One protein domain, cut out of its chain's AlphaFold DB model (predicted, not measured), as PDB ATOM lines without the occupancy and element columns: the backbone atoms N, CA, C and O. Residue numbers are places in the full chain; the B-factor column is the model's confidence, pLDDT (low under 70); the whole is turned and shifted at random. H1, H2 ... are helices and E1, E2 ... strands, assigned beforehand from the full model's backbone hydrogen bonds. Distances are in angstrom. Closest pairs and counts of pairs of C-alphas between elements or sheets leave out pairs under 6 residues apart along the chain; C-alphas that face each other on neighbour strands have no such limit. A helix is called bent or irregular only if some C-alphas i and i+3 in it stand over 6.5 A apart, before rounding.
ATOM      1  N   VAL A   6       4.476 -33.556  24.821       92.31
ATOM      2  CA  VAL A   6       5.044 -34.164  26.040       92.31
ATOM      3  C   VAL A   6       5.872 -35.402  25.733       92.31
ATOM      4  O   VAL A   6       6.716 -35.785  26.534       92.31
ATOM      5  N   GLY A   7       5.673 -35.988  24.556       92.94
ATOM      6  CA  GLY A   7       6.377 -37.180  24.130       92.94
ATOM      7  C   GLY A   7       5.974 -37.610  22.732       92.94
ATOM      8  O   GLY A   7       5.323 -36.868  21.989       92.94
ATOM      9  N   TRP A   8       6.358 -38.834  22.396       94.81
ATOM     10  CA  TRP A   8       6.086 -39.462  21.113       94.81
ATOM     11  C   TRP A   8       5.587 -40.888  21.346       94.81
ATOM     12  O   TRP A   8       5.841 -41.467  22.398       94.81
ATOM     13  N   THR A   9       4.853 -41.460  20.403       95.12
ATOM     14  CA  THR A   9       4.341 -42.831  20.499       95.12
ATOM     15  C   THR A   9       4.304 -43.510  19.129       95.12
ATOM     16  O   THR A   9       4.629 -42.892  18.108       95.12
ATOM     17  N   ASP A  10       3.923 -44.786  19.102       94.12
ATOM     18  CA  ASP A  10       3.796 -45.569  17.874       94.12
ATOM     19  C   ASP A  10       2.556 -45.179  17.070       94.12
ATOM     20  O   ASP A  10       1.486 -44.901  17.613       94.12
ATOM     21  N   TYR A  11       2.681 -45.218  15.741       94.06
ATOM     22  CA  TYR A  11       1.595 -44.830  14.844       94.06
ATOM     23  C   TYR A  11       0.356 -45.699  15.014       94.06
ATOM     24  O   TYR A  11      -0.756 -45.182  15.078       94.06
ATOM     25  N   ASP A  12       0.532 -47.002  15.204       92.94
ATOM     26  CA  ASP A  12      -0.583 -47.930  15.394       92.94
ATOM     27  C   ASP A  12      -1.033 -48.057  16.861       92.94
ATOM     28  O   ASP A  12      -1.930 -48.847  17.175       92.94
ATOM     29  N   TYR A  13      -0.449 -47.281  17.783       91.19
ATOM     30  CA  TYR A  13      -0.821 -47.345  19.192       91.19
ATOM     31  C   TYR A  13      -2.188 -46.703  19.437       91.19
ATOM     32  O   TYR A  13      -2.380 -45.504  19.258       91.19
ATOM     33  N   ASN A  14      -3.154 -47.505  19.886       91.19
ATOM     34  CA  ASN A  14      -4.551 -47.087  20.052       91.19
ATOM     35  C   ASN A  14      -4.945 -46.761  21.502       91.19
ATOM     36  O   ASN A  14      -6.131 -46.632  21.792       91.19
ATOM     37  N   GLY A  15      -3.978 -46.646  22.419       91.25
ATOM     38  CA  GLY A  15      -4.255 -46.255  23.806       91.25
ATOM     39  C   GLY A  15      -4.544 -44.760  23.982       91.25
ATOM     40  O   GLY A  15      -5.111 -44.373  25.001       91.25
ATOM     41  N   PHE A  16      -4.210 -43.928  22.992       92.75
ATOM     42  CA  PHE A  16      -4.529 -42.500  22.982       92.75
ATOM     43  C   PHE A  16      -5.732 -42.174  22.105       92.75
ATOM     44  O   PHE A  16      -6.015 -42.844  21.110       92.75
ATOM     45  N   LYS A  17      -6.405 -41.076  22.452       91.25
ATOM     46  CA  LYS A  17      -7.452 -40.489  21.621       91.25
ATOM     47  C   LYS A  17      -6.814 -39.671  20.493       91.25
ATOM     48  O   LYS A  17      -5.899 -38.888  20.733       91.25
ATOM     49  N   GLU A  18      -7.328 -39.813  19.276       91.50
ATOM     50  CA  GLU A  18      -6.967 -38.910  18.179       91.50
ATOM     51  C   GLU A  18      -7.532 -37.511  18.459       91.50
ATOM     52  O   GLU A  18      -8.700 -37.375  18.841       91.50
ATOM     53  N   MET A  19      -6.721 -36.476  18.250       88.25
ATOM     54  CA  MET A  19      -7.183 -35.097  18.342       88.25
ATOM     55  C   MET A  19      -8.305 -34.868  17.310       88.25
ATOM     56  O   MET A  19      -8.051 -34.982  16.111       88.25
ATOM     57  N   PRO A  20      -9.542 -34.523  17.729       75.69
ATOM     58  CA  PRO A  20     -10.678 -34.424  16.805       75.69
ATOM     59  C   PRO A  20     -10.485 -33.379  15.701       75.69
ATOM     60  O   PRO A  20     -11.012 -33.525  14.600       75.69
ATOM     61  N   SER A  21      -9.734 -32.319  16.004       75.38
ATOM     62  CA  SER A  21      -9.363 -31.272  15.060       75.38
ATOM     63  C   SER A  21      -7.929 -30.835  15.328       75.38
ATOM     64  O   SER A  21      -7.645 -30.236  16.367       75.38
ATOM     65  N   PHE A  22      -7.026 -31.128  14.392       85.62
ATOM     66  CA  PHE A  22      -5.649 -30.648  14.454       85.62
ATOM     67  C   PHE A  22      -5.600 -29.161  14.083       85.62
ATOM     68  O   PHE A  22      -5.406 -28.780  12.928       85.62
ATOM     69  N   ASN A  23      -5.866 -28.318  15.078       80.62
ATOM     70  CA  ASN A  23      -5.993 -26.876  14.906       80.62
ATOM     71  C   ASN A  23      -4.630 -26.169  14.779       80.62
ATOM     72  O   ASN A  23      -3.565 -26.737  15.027       80.62
ATOM     73  N   MET A  24      -4.666 -24.878  14.435       82.12
ATOM     74  CA  MET A  24      -3.461 -24.060  14.255       82.12
ATOM     75  C   MET A  24      -2.615 -23.942  15.537       82.12
ATOM     76  O   MET A  24      -1.392 -23.844  15.453       82.12
ATOM     77  N   HIS A  25      -3.218 -23.969  16.730       83.94
ATOM     78  CA  HIS A  25      -2.468 -23.906  17.987       83.94
ATOM     79  C   HIS A  25      -1.658 -25.184  18.229       83.94
ATOM     80  O   HIS A  25      -0.472 -25.095  18.557       83.94
ATOM     81  N   ALA A  26      -2.258 -26.358  18.023       89.06
ATOM     82  CA  ALA A  26      -1.567 -27.642  18.090       89.06
ATOM     83  C   ALA A  26      -0.499 -27.754  16.986       89.06
ATOM     84  O   ALA A  26       0.643 -28.119  17.273       89.06
ATOM     85  N   TYR A  27      -0.826 -27.331  15.759       91.50
ATOM     86  CA  TYR A  27       0.107 -27.289  14.628       91.50
ATOM     87  C   TYR A  27       1.353 -26.459  14.939       91.50
ATOM     88  O   TYR A  27       2.482 -26.945  14.867       91.50
ATOM     89  N   MET A  28       1.156 -25.209  15.368       90.38
ATOM     90  CA  MET A  28       2.256 -24.308  15.703       90.38
ATOM     91  C   MET A  28       3.042 -24.767  16.932       90.38
ATOM     92  O   MET A  28       4.225 -24.447  17.038       90.38
ATOM     93  N   THR A  29       2.413 -25.500  17.852       92.94
ATOM     94  CA  THR A  29       3.104 -26.116  18.995       92.94
ATOM     95  C   THR A  29       4.065 -27.201  18.516       92.94
ATOM     96  O   THR A  29       5.234 -27.176  18.891       92.94
ATOM     97  N   LEU A  30       3.614 -28.096  17.635       95.00
ATOM     98  CA  LEU A  30       4.450 -29.159  17.078       95.00
ATOM     99  C   LEU A  30       5.596 -28.607  16.216       95.00
ATOM    100  O   LEU A  30       6.739 -29.040  16.350       95.00
ATOM    101  N   VAL A  31       5.319 -27.587  15.397       93.56
ATOM    102  CA  VAL A  31       6.343 -26.867  14.622       93.56
ATOM    103  C   VAL A  31       7.430 -26.280  15.530       93.56
ATOM    104  O   VAL A  31       8.616 -26.375  15.214       93.56
ATOM    105  N   ARG A  32       7.049 -25.665  16.658       92.31
ATOM    106  CA  ARG A  32       8.010 -25.112  17.626       92.31
ATOM    107  C   ARG A  32       8.821 -26.205  18.303       92.31
ATOM    108  O   ARG A  32      10.034 -26.063  18.347       92.31
ATOM    109  N   GLU A  33       8.186 -27.287  18.751       94.38
ATOM    110  CA  GLU A  33       8.882 -28.423  19.372       94.38
ATOM    111  C   GLU A  33       9.966 -28.979  18.439       94.38
ATOM    112  O   GLU A  33      11.127 -29.094  18.826       94.38
ATOM    113  N   ILE A  34       9.617 -29.246  17.176       93.25
ATOM    114  CA  ILE A  34      10.562 -29.756  16.173       93.25
ATOM    115  C   ILE A  34      11.735 -28.797  15.977       93.25
ATOM    116  O   ILE A  34      12.885 -29.237  15.949       93.25
ATOM    117  N   ARG A  35      11.463 -27.490  15.874       90.50
ATOM    118  CA  ARG A  35      12.505 -26.463  15.726       90.50
ATOM    119  C   ARG A  35      13.413 -26.387  16.947       90.50
ATOM    120  O   ARG A  35      14.629 -26.422  16.802       90.50
ATOM    121  N   GLU A  36      12.835 -26.280  18.137       91.12
ATOM    122  CA  GLU A  36      13.572 -26.096  19.391       91.12
ATOM    123  C   GLU A  36      14.454 -27.302  19.721       91.12
ATOM    124  O   GLU A  36      15.546 -27.141  20.264       91.12
ATOM    125  N   LYS A  37      14.007 -28.508  19.363       91.38
ATOM    126  CA  LYS A  37      14.769 -29.748  19.550       91.38
ATOM    127  C   LYS A  37      15.676 -30.099  18.372       91.38
ATOM    128  O   LYS A  37      16.491 -31.009  18.493       91.38
ATOM    129  N   GLY A  38      15.546 -29.397  17.246       90.00
ATOM    130  CA  GLY A  38      16.302 -29.675  16.027       90.00
ATOM    131  C   GLY A  38      15.958 -31.025  15.392       90.00
ATOM    132  O   GLY A  38      16.817 -31.638  14.759       90.00
ATOM    133  N   TYR A  39      14.726 -31.516  15.563       90.94
ATOM    134  CA  TYR A  39      14.319 -32.807  15.013       90.94
ATOM    135  C   TYR A  39      14.285 -32.792  13.479       90.94
ATOM    136  O   TYR A  39      13.996 -31.772  12.845       90.94
ATOM    137  N   ARG A  40      14.582 -33.952  12.882       90.69
ATOM    138  CA  ARG A  40      14.617 -34.194  11.430       90.69
ATOM    139  C   ARG A  40      13.890 -35.497  11.096       90.69
ATOM    140  O   ARG A  40      14.481 -36.443  10.596       90.69
ATOM    141  N   ILE A  41      12.606 -35.547  11.424       92.38
ATOM    142  CA  ILE A  41      11.775 -36.755  11.334       92.38
ATOM    143  C   ILE A  41      11.171 -36.840   9.932       92.38
ATOM    144  O   ILE A  41      10.520 -35.889   9.495       92.38
ATOM    145  N   SER A  42      11.349 -37.957   9.225       93.75
ATOM    146  CA  SER A  42      10.645 -38.165   7.956       93.75
ATOM    147  C   SER A  42       9.219 -38.669   8.171       93.75
ATOM    148  O   SER A  42       8.863 -39.196   9.220       93.75
ATOM    149  N   GLY A  43       8.382 -38.547   7.148       94.69
ATOM    150  CA  GLY A  43       7.032 -39.085   7.152       94.69
ATOM    151  C   GLY A  43       7.028 -40.606   7.272       94.69
ATOM    152  O   GLY A  43       6.116 -41.158   7.877       94.69
ATOM    153  N   TYR A  44       8.064 -41.279   6.758       94.19
ATOM    154  CA  TYR A  44       8.282 -42.700   7.014       94.19
ATOM    155  C   TYR A  44       8.545 -42.952   8.504       94.19
ATOM    156  O   TYR A  44       7.904 -43.814   9.093       94.19
ATOM    157  N   ASP A  45       9.416 -42.164   9.141       94.06
ATOM    158  CA  ASP A  45       9.705 -42.310  10.572       94.06
ATOM    159  C   ASP A  45       8.468 -42.047  11.451       94.06
ATOM    160  O   ASP A  45       8.209 -42.771  12.412       94.06
ATOM    161  N   HIS A  46       7.661 -41.048  11.087       94.50
ATOM    162  CA  HIS A  46       6.375 -40.769  11.728       94.50
ATOM    163  C   HIS A  46       5.430 -41.976  11.713       94.50
ATOM    164  O   HIS A  46       4.805 -42.272  12.729       94.50
ATOM    165  N   GLN A  47       5.338 -42.677  10.581       94.06
ATOM    166  CA  GLN A  47       4.400 -43.787  10.412       94.06
ATOM    167  C   GLN A  47       4.928 -45.129  10.911       94.06
ATOM    168  O   GLN A  47       4.156 -45.948  11.390       94.06
ATOM    169  N   GLU A  48       6.232 -45.361  10.815       92.12
ATOM    170  CA  GLU A  48       6.796 -46.702  10.982       92.12
ATOM    171  C   GLU A  48       7.685 -46.817  12.225       92.12
ATOM    172  O   GLU A  48       8.165 -47.908  12.537       92.12
ATOM    173  N   ARG A  49       7.993 -45.697  12.905       91.12
ATOM    174  CA  ARG A  49       9.136 -45.632  13.832       91.12
ATOM    175  C   ARG A  49       8.941 -44.838  15.122       91.12
ATOM    176  O   ARG A  49       9.930 -44.412  15.723       91.12
ATOM    177  N   GLY A  50       7.701 -44.681  15.578       91.00
ATOM    178  CA  GLY A  50       7.450 -44.174  16.931       91.00
ATOM    179  C   GLY A  50       7.554 -42.655  17.080       91.00
ATOM    180  O   GLY A  50       7.902 -42.155  18.152       91.00
ATOM    181  N   TRP A  51       7.286 -41.913  16.000       94.06
ATOM    182  CA  TRP A  51       7.328 -40.446  15.977       94.06
ATOM    183  C   TRP A  51       5.942 -39.809  15.835       94.06
ATOM    184  O   TRP A  51       5.779 -38.774  15.181       94.06
ATOM    185  N   VAL A  52       4.921 -40.407  16.451       95.56
ATOM    186  CA  VAL A  52       3.605 -39.769  16.568       95.56
ATOM    187  C   VAL A  52       3.593 -38.838  17.777       95.56
ATOM    188  O   VAL A  52       3.828 -39.310  18.885       95.56
ATOM    189  N   PRO A  53       3.348 -37.527  17.601       95.88
ATOM    190  CA  PRO A  53       3.362 -36.564  18.694       95.88
ATOM    191  C   PRO A  53       2.246 -36.850  19.691       95.88
ATOM    192  O   PRO A  53       1.085 -37.023  19.312       95.88
ATOM    193  N   VAL A  54       2.610 -36.817  20.966       94.75
ATOM    194  CA  VAL A  54       1.694 -36.926  22.094       94.75
ATOM    195  C   VAL A  54       1.612 -35.569  22.779       94.75
ATOM    196  O   VAL A  54       2.628 -35.012  23.205       94.75
ATOM    197  N   PHE A  55       0.406 -35.014  22.873       93.44
ATOM    198  CA  PHE A  55       0.170 -33.716  23.497       93.44
ATOM    199  C   PHE A  55      -0.139 -33.854  24.990       93.44
ATOM    200  O   PHE A  55      -0.636 -34.880  25.451       93.44
ATOM    201  N   ASN A  56       0.096 -32.785  25.752       91.25
ATOM    202  CA  ASN A  56      -0.253 -32.701  27.175       91.25
ATOM    203  C   ASN A  56      -1.739 -32.966  27.452       91.25
ATOM    204  O   ASN A  56      -2.087 -33.310  28.571       91.25
ATOM    205  N   THR A  57      -2.615 -32.840  26.456       89.69
ATOM    206  CA  THR A  57      -4.042 -33.177  26.560       89.69
ATOM    207  C   THR A  57      -4.331 -34.683  26.527       89.69
ATOM    208  O   THR A  57      -5.491 -35.073  26.634       89.69
ATOM    209  N   GLY A  58      -3.310 -35.537  26.379       90.75
ATOM    210  CA  GLY A  58      -3.476 -36.984  26.189       90.75
ATOM    211  C   GLY A  58      -3.980 -37.356  24.794       90.75
ATOM    212  O   GLY A  58      -4.459 -38.469  24.576       90.75
ATOM    213  N   GLU A  59      -3.906 -36.414  23.856       92.50
ATOM    214  CA  GLU A  59      -4.315 -36.594  22.469       92.50
ATOM    215  C   GLU A  59      -3.091 -36.757  21.569       92.50
ATOM    216  O   GLU A  59      -2.030 -36.175  21.820       92.50
ATOM    217  N   ILE A  60      -3.257 -37.525  20.496       95.19
ATOM    218  CA  ILE A  60      -2.241 -37.726  19.459       95.19
ATOM    219  C   ILE A  60      -2.702 -37.173  18.115       95.19
ATOM    220  O   ILE A  60      -3.896 -36.963  17.892       95.19
ATOM    221  N   VAL A  61      -1.738 -36.946  17.220       95.12
ATOM    222  CA  VAL A  61      -1.995 -36.537  15.835       95.12
ATOM    223  C   VAL A  61      -1.233 -37.440  14.880       95.12
ATOM    224  O   VAL A  61      -0.003 -37.420  14.838       95.12
ATOM    225  N   ARG A  62      -1.972 -38.187  14.065       95.06
ATOM    226  CA  ARG A  62      -1.436 -39.010  12.984       95.06
ATOM    227  C   ARG A  62      -1.567 -38.292  11.654       95.06
ATOM    228  O   ARG A  62      -2.615 -37.758  11.295       95.06
ATOM    229  N   MET A  63      -0.495 -38.314  10.880       94.25
ATOM    230  CA  MET A  63      -0.429 -37.691   9.570       94.25
ATOM    231  C   MET A  63       0.013 -38.705   8.520       94.25
ATOM    232  O   MET A  63       0.779 -39.636   8.765       94.25
ATOM    233  N   THR A  64      -0.439 -38.493   7.287       93.44
ATOM    234  CA  THR A  64       0.188 -39.167   6.147       93.44
ATOM    235  C   THR A  64       1.640 -38.712   6.015       93.44
ATOM    236  O   THR A  64       1.953 -37.585   6.399       93.44
ATOM    237  N   GLN A  65       2.506 -39.513   5.383       93.50
ATOM    238  CA  GLN A  65       3.894 -39.095   5.126       93.50
ATOM    239  C   GLN A  65       3.958 -37.723   4.440       93.50
ATOM    240  O   GLN A  65       4.703 -36.846   4.856       93.50
ATOM    241  N   ARG A  66       3.086 -37.480   3.451       92.31
ATOM    242  CA  ARG A  66       2.979 -36.182   2.762       92.31
ATOM    243  C   ARG A  66       2.530 -35.054   3.689       92.31
ATOM    244  O   ARG A  66       3.085 -33.964   3.621       92.31
ATOM    245  N   GLY A  67       1.541 -35.314   4.544       93.25
ATOM    246  CA  GLY A  67       1.097 -34.353   5.555       93.25
ATOM    247  C   GLY A  67       2.229 -33.977   6.509       93.25
ATOM    248  O   GLY A  67       2.458 -32.794   6.747       93.25
ATOM    249  N   TRP A  68       2.988 -34.972   6.971       95.00
ATOM    250  CA  TRP A  68       4.176 -34.771   7.796       95.00
ATOM    251  C   TRP A  68       5.265 -33.978   7.062       95.00
ATOM    252  O   TRP A  68       5.853 -33.061   7.625       95.00
ATOM    253  N   GLY A  69       5.478 -34.258   5.773       93.00
ATOM    254  CA  GLY A  69       6.371 -33.478   4.914       93.00
ATOM    255  C   GLY A  69       5.997 -31.999   4.843       93.00
ATOM    256  O   GLY A  69       6.881 -31.148   4.877       93.00
ATOM    257  N   GLY A  70       4.698 -31.681   4.798       92.19
ATOM    258  CA  GLY A  70       4.187 -30.308   4.910       92.19
ATOM    259  C   GLY A  70       4.594 -29.649   6.221       92.19
ATOM    260  O   GLY A  70       5.185 -28.573   6.218       92.19
ATOM    261  N   LEU A  71       4.360 -30.349   7.330       93.88
ATOM    262  CA  LEU A  71       4.705 -29.867   8.661       93.88
ATOM    263  C   LEU A  71       6.211 -29.643   8.836       93.88
ATOM    264  O   LEU A  71       6.624 -28.621   9.379       93.88
ATOM    265  N   MET A  72       7.038 -30.566   8.346       92.88
ATOM    266  CA  MET A  72       8.494 -30.433   8.370       92.88
ATOM    267  C   MET A  72       8.978 -29.296   7.470       92.88
ATOM    268  O   MET A  72       9.885 -28.565   7.860       92.88
ATOM    269  N   ALA A  73       8.371 -29.099   6.298       90.50
ATOM    270  CA  ALA A  73       8.691 -27.963   5.438       90.50
ATOM    271  C   ALA A  73       8.391 -26.633   6.138       90.50
ATOM    272  O   ALA A  73       9.226 -25.735   6.109       90.50
ATOM    273  N   ASP A  74       7.257 -26.529   6.833       90.38
ATOM    274  CA  ASP A  74       6.935 -25.352   7.636       90.38
ATOM    275  C   ASP A  74       7.897 -25.205   8.820       90.38
ATOM    276  O   ASP A  74       8.415 -24.117   9.071       90.38
ATOM    277  N   ALA A  75       8.213 -26.291   9.528       90.81
ATOM    278  CA  ALA A  75       9.168 -26.271  10.631       90.81
ATOM    279  C   ALA A  75      10.579 -25.861  10.188       90.81
ATOM    280  O   ALA A  75      11.263 -25.158  10.925       90.81
ATOM    281  N   LEU A  76      10.991 -26.182   8.968       87.25
ATOM    282  CA  LEU A  76      12.325 -25.872   8.452       87.25
ATOM    283  C   LEU A  76      12.333 -24.694   7.464       87.25
ATOM    284  O   LEU A  76      13.380 -24.345   6.922       87.25
ATOM    285  N   GLN A  77      11.186 -24.029   7.271       73.25
ATOM    286  CA  GLN A  77      10.972 -22.996   6.250       73.25
ATOM    287  C   GLN A  77      11.987 -21.849   6.295       73.25
ATOM    288  O   GLN A  77      12.244 -21.227   5.269       73.25
ATOM    289  N   PHE A  78      12.539 -21.537   7.468       61.47
ATOM    290  CA  PHE A  78      13.534 -20.472   7.623       61.47
ATOM    291  C   PHE A  78      14.960 -20.926   7.331       61.47
ATOM    292  O   PHE A  78      15.797 -20.094   6.991       61.47
ATOM    293  N   GLU A  79      15.238 -22.216   7.476       60.91
ATOM    294  CA  GLU A  79      16.568 -22.763   7.241       60.91
ATOM    295  C   GLU A  79      16.809 -22.954   5.741       60.91
ATOM    296  O   GLU A  79      17.948 -22.776   5.318       60.91
ATOM    297  N   GLN A  80      15.748 -23.230   4.950       61.75
ATOM    298  CA  GLN A  80      15.773 -23.471   3.490       61.75
ATOM    299  C   GLN A  80      17.091 -24.095   3.024       61.75
ATOM    300  O   GLN A  80      17.709 -23.615   2.070       61.75
ATOM    301  N   GLU A  81      17.563 -25.128   3.730       62.16
ATOM    302  CA  GLU A  81      18.901 -25.677   3.507       62.16
ATOM    303  C   GLU A  81      19.053 -26.128   2.050       62.16
ATOM    304  O   GLU A  81      20.143 -26.069   1.478       62.16
ATOM    305  N   ASN A  82      17.942 -26.556   1.438       70.25
ATOM    306  CA  ASN A  82      17.900 -26.948   0.037       70.25
ATOM    307  C   ASN A  82      16.598 -26.585  -0.703       70.25
ATOM    308  O   ASN A  82      16.583 -26.701  -1.928       70.25
ATOM    309  N   GLY A  83      15.531 -26.146  -0.022       75.38
ATOM    310  CA  GLY A  83      14.255 -25.780  -0.655       75.38
ATOM    311  C   GLY A  83      13.404 -26.976  -1.109       75.38
ATOM    312  O   GLY A  83      12.416 -26.802  -1.826       75.38
ATOM    313  N   TYR A  84      13.788 -28.194  -0.720       82.75
ATOM    314  CA  TYR A  84      13.113 -29.454  -1.037       82.75
ATOM    315  C   TYR A  84      12.661 -30.204   0.221       82.75
ATOM    316  O   TYR A  84      12.390 -31.406   0.157       82.75
ATOM    317  N   GLU A  85      12.548 -29.513   1.354       85.75
ATOM    318  CA  GLU A  85      12.252 -30.091   2.664       85.75
ATOM    319  C   GLU A  85      10.961 -30.919   2.615       85.75
ATOM    320  O   GLU A  85      10.956 -32.075   3.030       85.75
ATOM    321  N   TYR A  86       9.902 -30.399   1.985       86.81
ATOM    322  CA  TYR A  86       8.651 -31.143   1.796       86.81
ATOM    323  C   TYR A  86       8.865 -32.519   1.152       86.81
ATOM    324  O   TYR A  86       8.290 -33.515   1.581       86.81
ATOM    325  N   SER A  87       9.692 -32.586   0.110       85.81
ATOM    326  CA  SER A  87       9.944 -33.828  -0.619       85.81
ATOM    327  C   SER A  87      10.817 -34.778   0.196       85.81
ATOM    328  O   SER A  87      10.526 -35.969   0.266       85.81
ATOM    329  N   ILE A  88      11.857 -34.252   0.844       86.19
ATOM    330  CA  ILE A  88      12.797 -35.039   1.649       86.19
ATOM    331  C   ILE A  88      12.077 -35.670   2.840       86.19
ATOM    332  O   ILE A  88      12.163 -36.877   3.040       86.19
ATOM    333  N   TYR A  89      11.318 -34.874   3.591       89.94
ATOM    334  CA  TYR A  89      10.647 -35.345   4.799       89.94
ATOM    335  C   TYR A  89       9.252 -35.905   4.530       89.94
ATOM    336  O   TYR A  89       8.688 -36.524   5.418       89.94
ATOM    337  N   GLY A  90       8.672 -35.712   3.343       86.81
ATOM    338  CA  GLY A  90       7.325 -36.196   3.031       86.81
ATOM    339  C   GLY A  90       7.261 -37.477   2.207       86.81
ATOM    340  O   GLY A  90       6.310 -38.243   2.341       86.81
ATOM    341  N   VAL A  91       8.231 -37.693   1.317       79.88
ATOM    342  CA  VAL A  91       8.291 -38.874   0.431       79.88
ATOM    343  C   VAL A  91       9.678 -39.520   0.386       79.88
ATOM    344  O   VAL A  91       9.867 -40.506  -0.326       79.88
ATOM    345  N   GLY A  92      10.654 -38.965   1.109       70.00
ATOM    346  CA  GLY A  92      11.943 -39.609   1.336       70.00
ATOM    347  C   GLY A  92      11.819 -40.802   2.285       70.00
ATOM    348  O   GLY A  92      10.798 -40.995   2.942       70.00
ATOM    349  N   GLY A  93      12.863 -41.629   2.321       79.50
ATOM    350  CA  GLY A  93      12.937 -42.768   3.237       79.50
ATOM    351  C   GLY A  93      13.113 -42.352   4.702       79.50
ATOM    352  O   GLY A  93      12.866 -41.214   5.096       79.50
ATOM    353  N   GLU A  94      13.557 -43.294   5.522       83.88
ATOM    354  CA  GLU A  94      14.012 -43.033   6.891       83.88
ATOM    355  C   GLU A  94      15.059 -41.903   6.929       83.88
ATOM    356  O   GLU A  94      15.984 -41.893   6.111       83.88
ATOM    357  N   VAL A  95      14.925 -40.972   7.880       86.38
ATOM    358  CA  VAL A  95      15.918 -39.910   8.117       86.38
ATOM    359  C   VAL A  95      16.448 -39.946   9.548       86.38
ATOM    360  O   VAL A  95      17.660 -39.888   9.745       86.38
ATOM    361  N   MET A  96      15.561 -40.046  10.538       87.94
ATOM    362  CA  MET A  96      15.923 -40.039  11.956       87.94
ATOM    363  C   MET A  96      16.036 -41.449  12.537       87.94
ATOM    364  O   MET A  96      16.919 -41.702  13.354       87.94
ATOM    365  N   GLY A  97      15.170 -42.368  12.104       83.38
ATOM    366  CA  GLY A  97      15.145 -43.747  12.586       83.38
ATOM    367  C   GLY A  97      14.234 -43.980  13.791       83.38
ATOM    368  O   GLY A  97      13.342 -43.190  14.074       83.38
ATOM    369  N   PHE A  98      14.395 -45.129  14.458       80.38
ATOM    370  CA  PHE A  98      13.463 -45.604  15.491       80.38
ATOM    371  C   PHE A  98      13.595 -44.856  16.820       80.38
ATOM    372  O   PHE A  98      14.684 -44.806  17.394       80.38
ATOM    373  N   ASN A  99      12.479 -44.335  17.336       78.50
ATOM    374  CA  ASN A  99      12.408 -43.741  18.667       78.50
ATOM    375  C   ASN A  99      12.261 -44.832  19.740       78.50
ATOM    376  O   ASN A  99      11.157 -45.223  20.098       78.50
ATOM    377  N   SER A 100      13.383 -45.341  20.250       63.88
ATOM    378  CA  SER A 100      13.382 -46.425  21.250       63.88
ATOM    379  C   SER A 100      13.322 -45.950  22.699       63.88
ATOM    380  O   SER A 100      12.886 -46.710  23.559       63.88
ATOM    381  N   ASP A 101      13.730 -44.713  22.974       64.25
ATOM    382  CA  ASP A 101      13.928 -44.232  24.345       64.25
ATOM    383  C   ASP A 101      12.722 -43.453  24.900       64.25
ATOM    384  O   ASP A 101      12.698 -43.105  26.079       64.25
ATOM    385  N   THR A 102      11.716 -43.169  24.067       64.44
ATOM    386  CA  THR A 102      10.646 -42.211  24.391       64.44
ATOM    387  C   THR A 102       9.303 -42.564  23.738       64.44
ATOM    388  O   THR A 102       8.648 -41.686  23.176       64.44
ATOM    389  N   ILE A 103       8.890 -43.836  23.796       84.81
ATOM    390  CA  ILE A 103       7.510 -44.241  23.468       84.81
ATOM    391  C   ILE A 103       6.645 -44.083  24.716       84.81
ATOM    392  O   ILE A 103       6.826 -44.807  25.690       84.81
ATOM    393  N   TYR A 104       5.723 -43.128  24.676       86.75
ATOM    394  CA  TYR A 104       4.791 -42.832  25.760       86.75
ATOM    395  C   TYR A 104       3.545 -43.711  25.656       86.75
ATOM    396  O   TYR A 104       3.001 -43.904  24.562       86.75
ATOM    397  N   GLY A 105       3.072 -44.177  26.811       88.12
ATOM    398  CA  GLY A 105       1.721 -44.673  27.051       88.12
ATOM    399  C   GLY A 105       0.860 -43.652  27.819       88.12
ATOM    400  O   GLY A 105       1.374 -42.656  28.334       88.12
ATOM    401  N   PRO A 106      -0.470 -43.846  27.894       85.19
ATOM    402  CA  PRO A 106      -1.384 -42.965  28.622       85.19
ATOM    403  C   PRO A 106      -1.034 -42.793  30.098       85.19
ATOM    404  O   PRO A 106      -1.249 -41.725  30.661       85.19
ATOM    405  N   GLU A 107      -0.480 -43.831  30.716       88.69
ATOM    406  CA  GLU A 107      -0.007 -43.843  32.096       88.69
ATOM    407  C   GLU A 107       1.200 -42.930  32.350       88.69
ATOM    408  O   GLU A 107       1.420 -42.530  33.492       88.69
ATOM    409  N   ASP A 108       1.947 -42.569  31.304       87.31
ATOM    410  CA  ASP A 108       3.122 -41.699  31.398       87.31
ATOM    411  C   ASP A 108       2.751 -40.207  31.390       87.31
ATOM    412  O   ASP A 108       3.615 -39.345  31.569       87.31
ATOM    413  N   ILE A 109       1.471 -39.875  31.172       87.12
ATOM    414  CA  ILE A 109       1.002 -38.496  31.025       87.12
ATOM    415  C   ILE A 109       0.192 -38.064  32.237       87.12
ATOM    416  O   ILE A 109      -0.901 -38.560  32.510       87.12
ATOM    417  N   GLU A 110       0.677 -37.022  32.902       86.56
ATOM    418  CA  GLU A 110      -0.138 -36.249  33.828       86.56
ATOM    419  C   GLU A 110      -0.968 -35.228  33.040       86.56
ATOM    420  O   GLU A 110      -0.443 -34.233  32.529       86.56
ATOM    421  N   LEU A 111      -2.271 -35.495  32.908       85.75
ATOM    422  CA  LEU A 111      -3.185 -34.579  32.230       85.75
ATOM    423  C   LEU A 111      -3.282 -33.258  33.012       85.75
ATOM    424  O   LEU A 111      -3.502 -33.282  34.228       85.75
ATOM    425  N   PRO A 112      -3.158 -32.100  32.340       84.06
ATOM    426  CA  PRO A 112      -3.328 -30.814  32.985       84.06
ATOM    427  C   PRO A 112      -4.772 -30.660  33.451       84.06
ATOM    428  O   PRO A 112      -5.702 -31.265  32.907       84.06
ATOM    429  N   LYS A 113      -4.980 -29.780  34.430       84.88
ATOM    430  CA  LYS A 113      -6.335 -29.329  34.723       84.88
ATOM    431  C   LYS A 113      -6.834 -28.509  33.542       84.88
ATOM    432  O   LYS A 113      -6.061 -27.776  32.924       84.88
ATOM    433  N   ILE A 114      -8.122 -28.619  33.230       77.94
ATOM    434  CA  ILE A 114      -8.693 -27.910  32.083       77.94
ATOM    435  C   ILE A 114      -8.486 -26.399  32.218       77.94
ATOM    436  O   ILE A 114      -8.174 -25.736  31.239       77.94
TER     437      ILE A 114
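AT A GLANCE: This is residues 6 to 114 of the 235 residues of an uncharacterized protein of Firmicutes bacterium CAG:313 (UniProt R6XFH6). Two antiparallel helices, H3 and H4, make a helical hairpin toward one end of an elongated body, with H2 packed on the beginning of H3 and H1 set across its later part. A small ribbon of two strands, E1 and E2, lies nearer the middle, and the long stretch 92 to 114 runs from H4 toward the opposite end. The printed part has 109 residues, with four named helices and two named strands in the order E1, H1, H2, E2, H3, H4; the sheet, E1 - E2, is antiparallel. The class is mostly helix, though under half of the residues, 47 of 109, are in named elements. The whole is compact, with a radius of gyration of the C-alphas of 13.4 A, and spans 41 by 26 by 23 A.

IN THESE COORDINATES: E1, residues 6 to 9, begins with C-alpha 6 at (5.044, -34.164, 26.040) and is 10.3 A long from first to last C-alpha. H1, residues 24 to 37, is the longest helix at 19.8 A, from C-alpha 24 at (-3.461, -24.060, 14.255). H2, residues 43 to 48, measures 8.5 A, and E2, residues 52 to 55, measures 9.8 A. H3, residues 65 to 76, is 16.0 A long. H4, residues 85 to 91, is 9.9 A long and ends with C-alpha 91 at (8.291, -38.874, 0.431); it is neither bent nor irregular, but only just: C-alphas 88 and 91 are 6.0 A apart.

HOW THE PARTS SIT: E1 and E2 are antiparallel neighbours at 149 degrees; N 9 and O 52 are 2.8 A apart and N 54 and O 7 are 2.9 A apart, both within hydrogen-bond range. Outside the named strands, residues 17 to 18 pair in parallel with residues 59 to 60. H1 touches residues 71 to 76 of H3 at a steep tilt of 67 degrees, the same way, the closest C-alphas being those of Val 31 and Ala 75, 4.9 A apart. H2 touches residues 65 to 69 of H3 at a steep tilt of 50 degrees, opposite ways; the closest C-alphas, of Gly 43 and Gln 65, are 3.7 A apart. H3 and H4, a helical hairpin, touch at a shallow tilt of 15 degrees, opposite ways, with the C-alphas of Gly 69 and Gly 90 closest at 3.4 A. H2 also touches H4, the same way at a tilt of 36 degrees, only just steep, with the C-alphas of Gly 43 and Gly 90 closest at 5.0 A. The helix packing is mostly crossed, with one of these four pairs at a shallow tilt. H1 and H4 are apart, as are E1 and H3. In H1, H2, H3 and H4 every O i to N i+4 pair is within hydrogen-bond range.

THE WHOLE: The two C-alphas farthest apart, those of Asn 82 and Lys 113, are 42.4 A apart. The printed part has no cut. The link from E1 to H1, 14 residues, is long. Residues 92 to 114 hold no named element, and their C-alphas lie 12 to 24 A from the mean of the C-alphas. The mean pLDDT of the printed part is 87.3, and residues 78 to 81 and 100 to 102 are under 70.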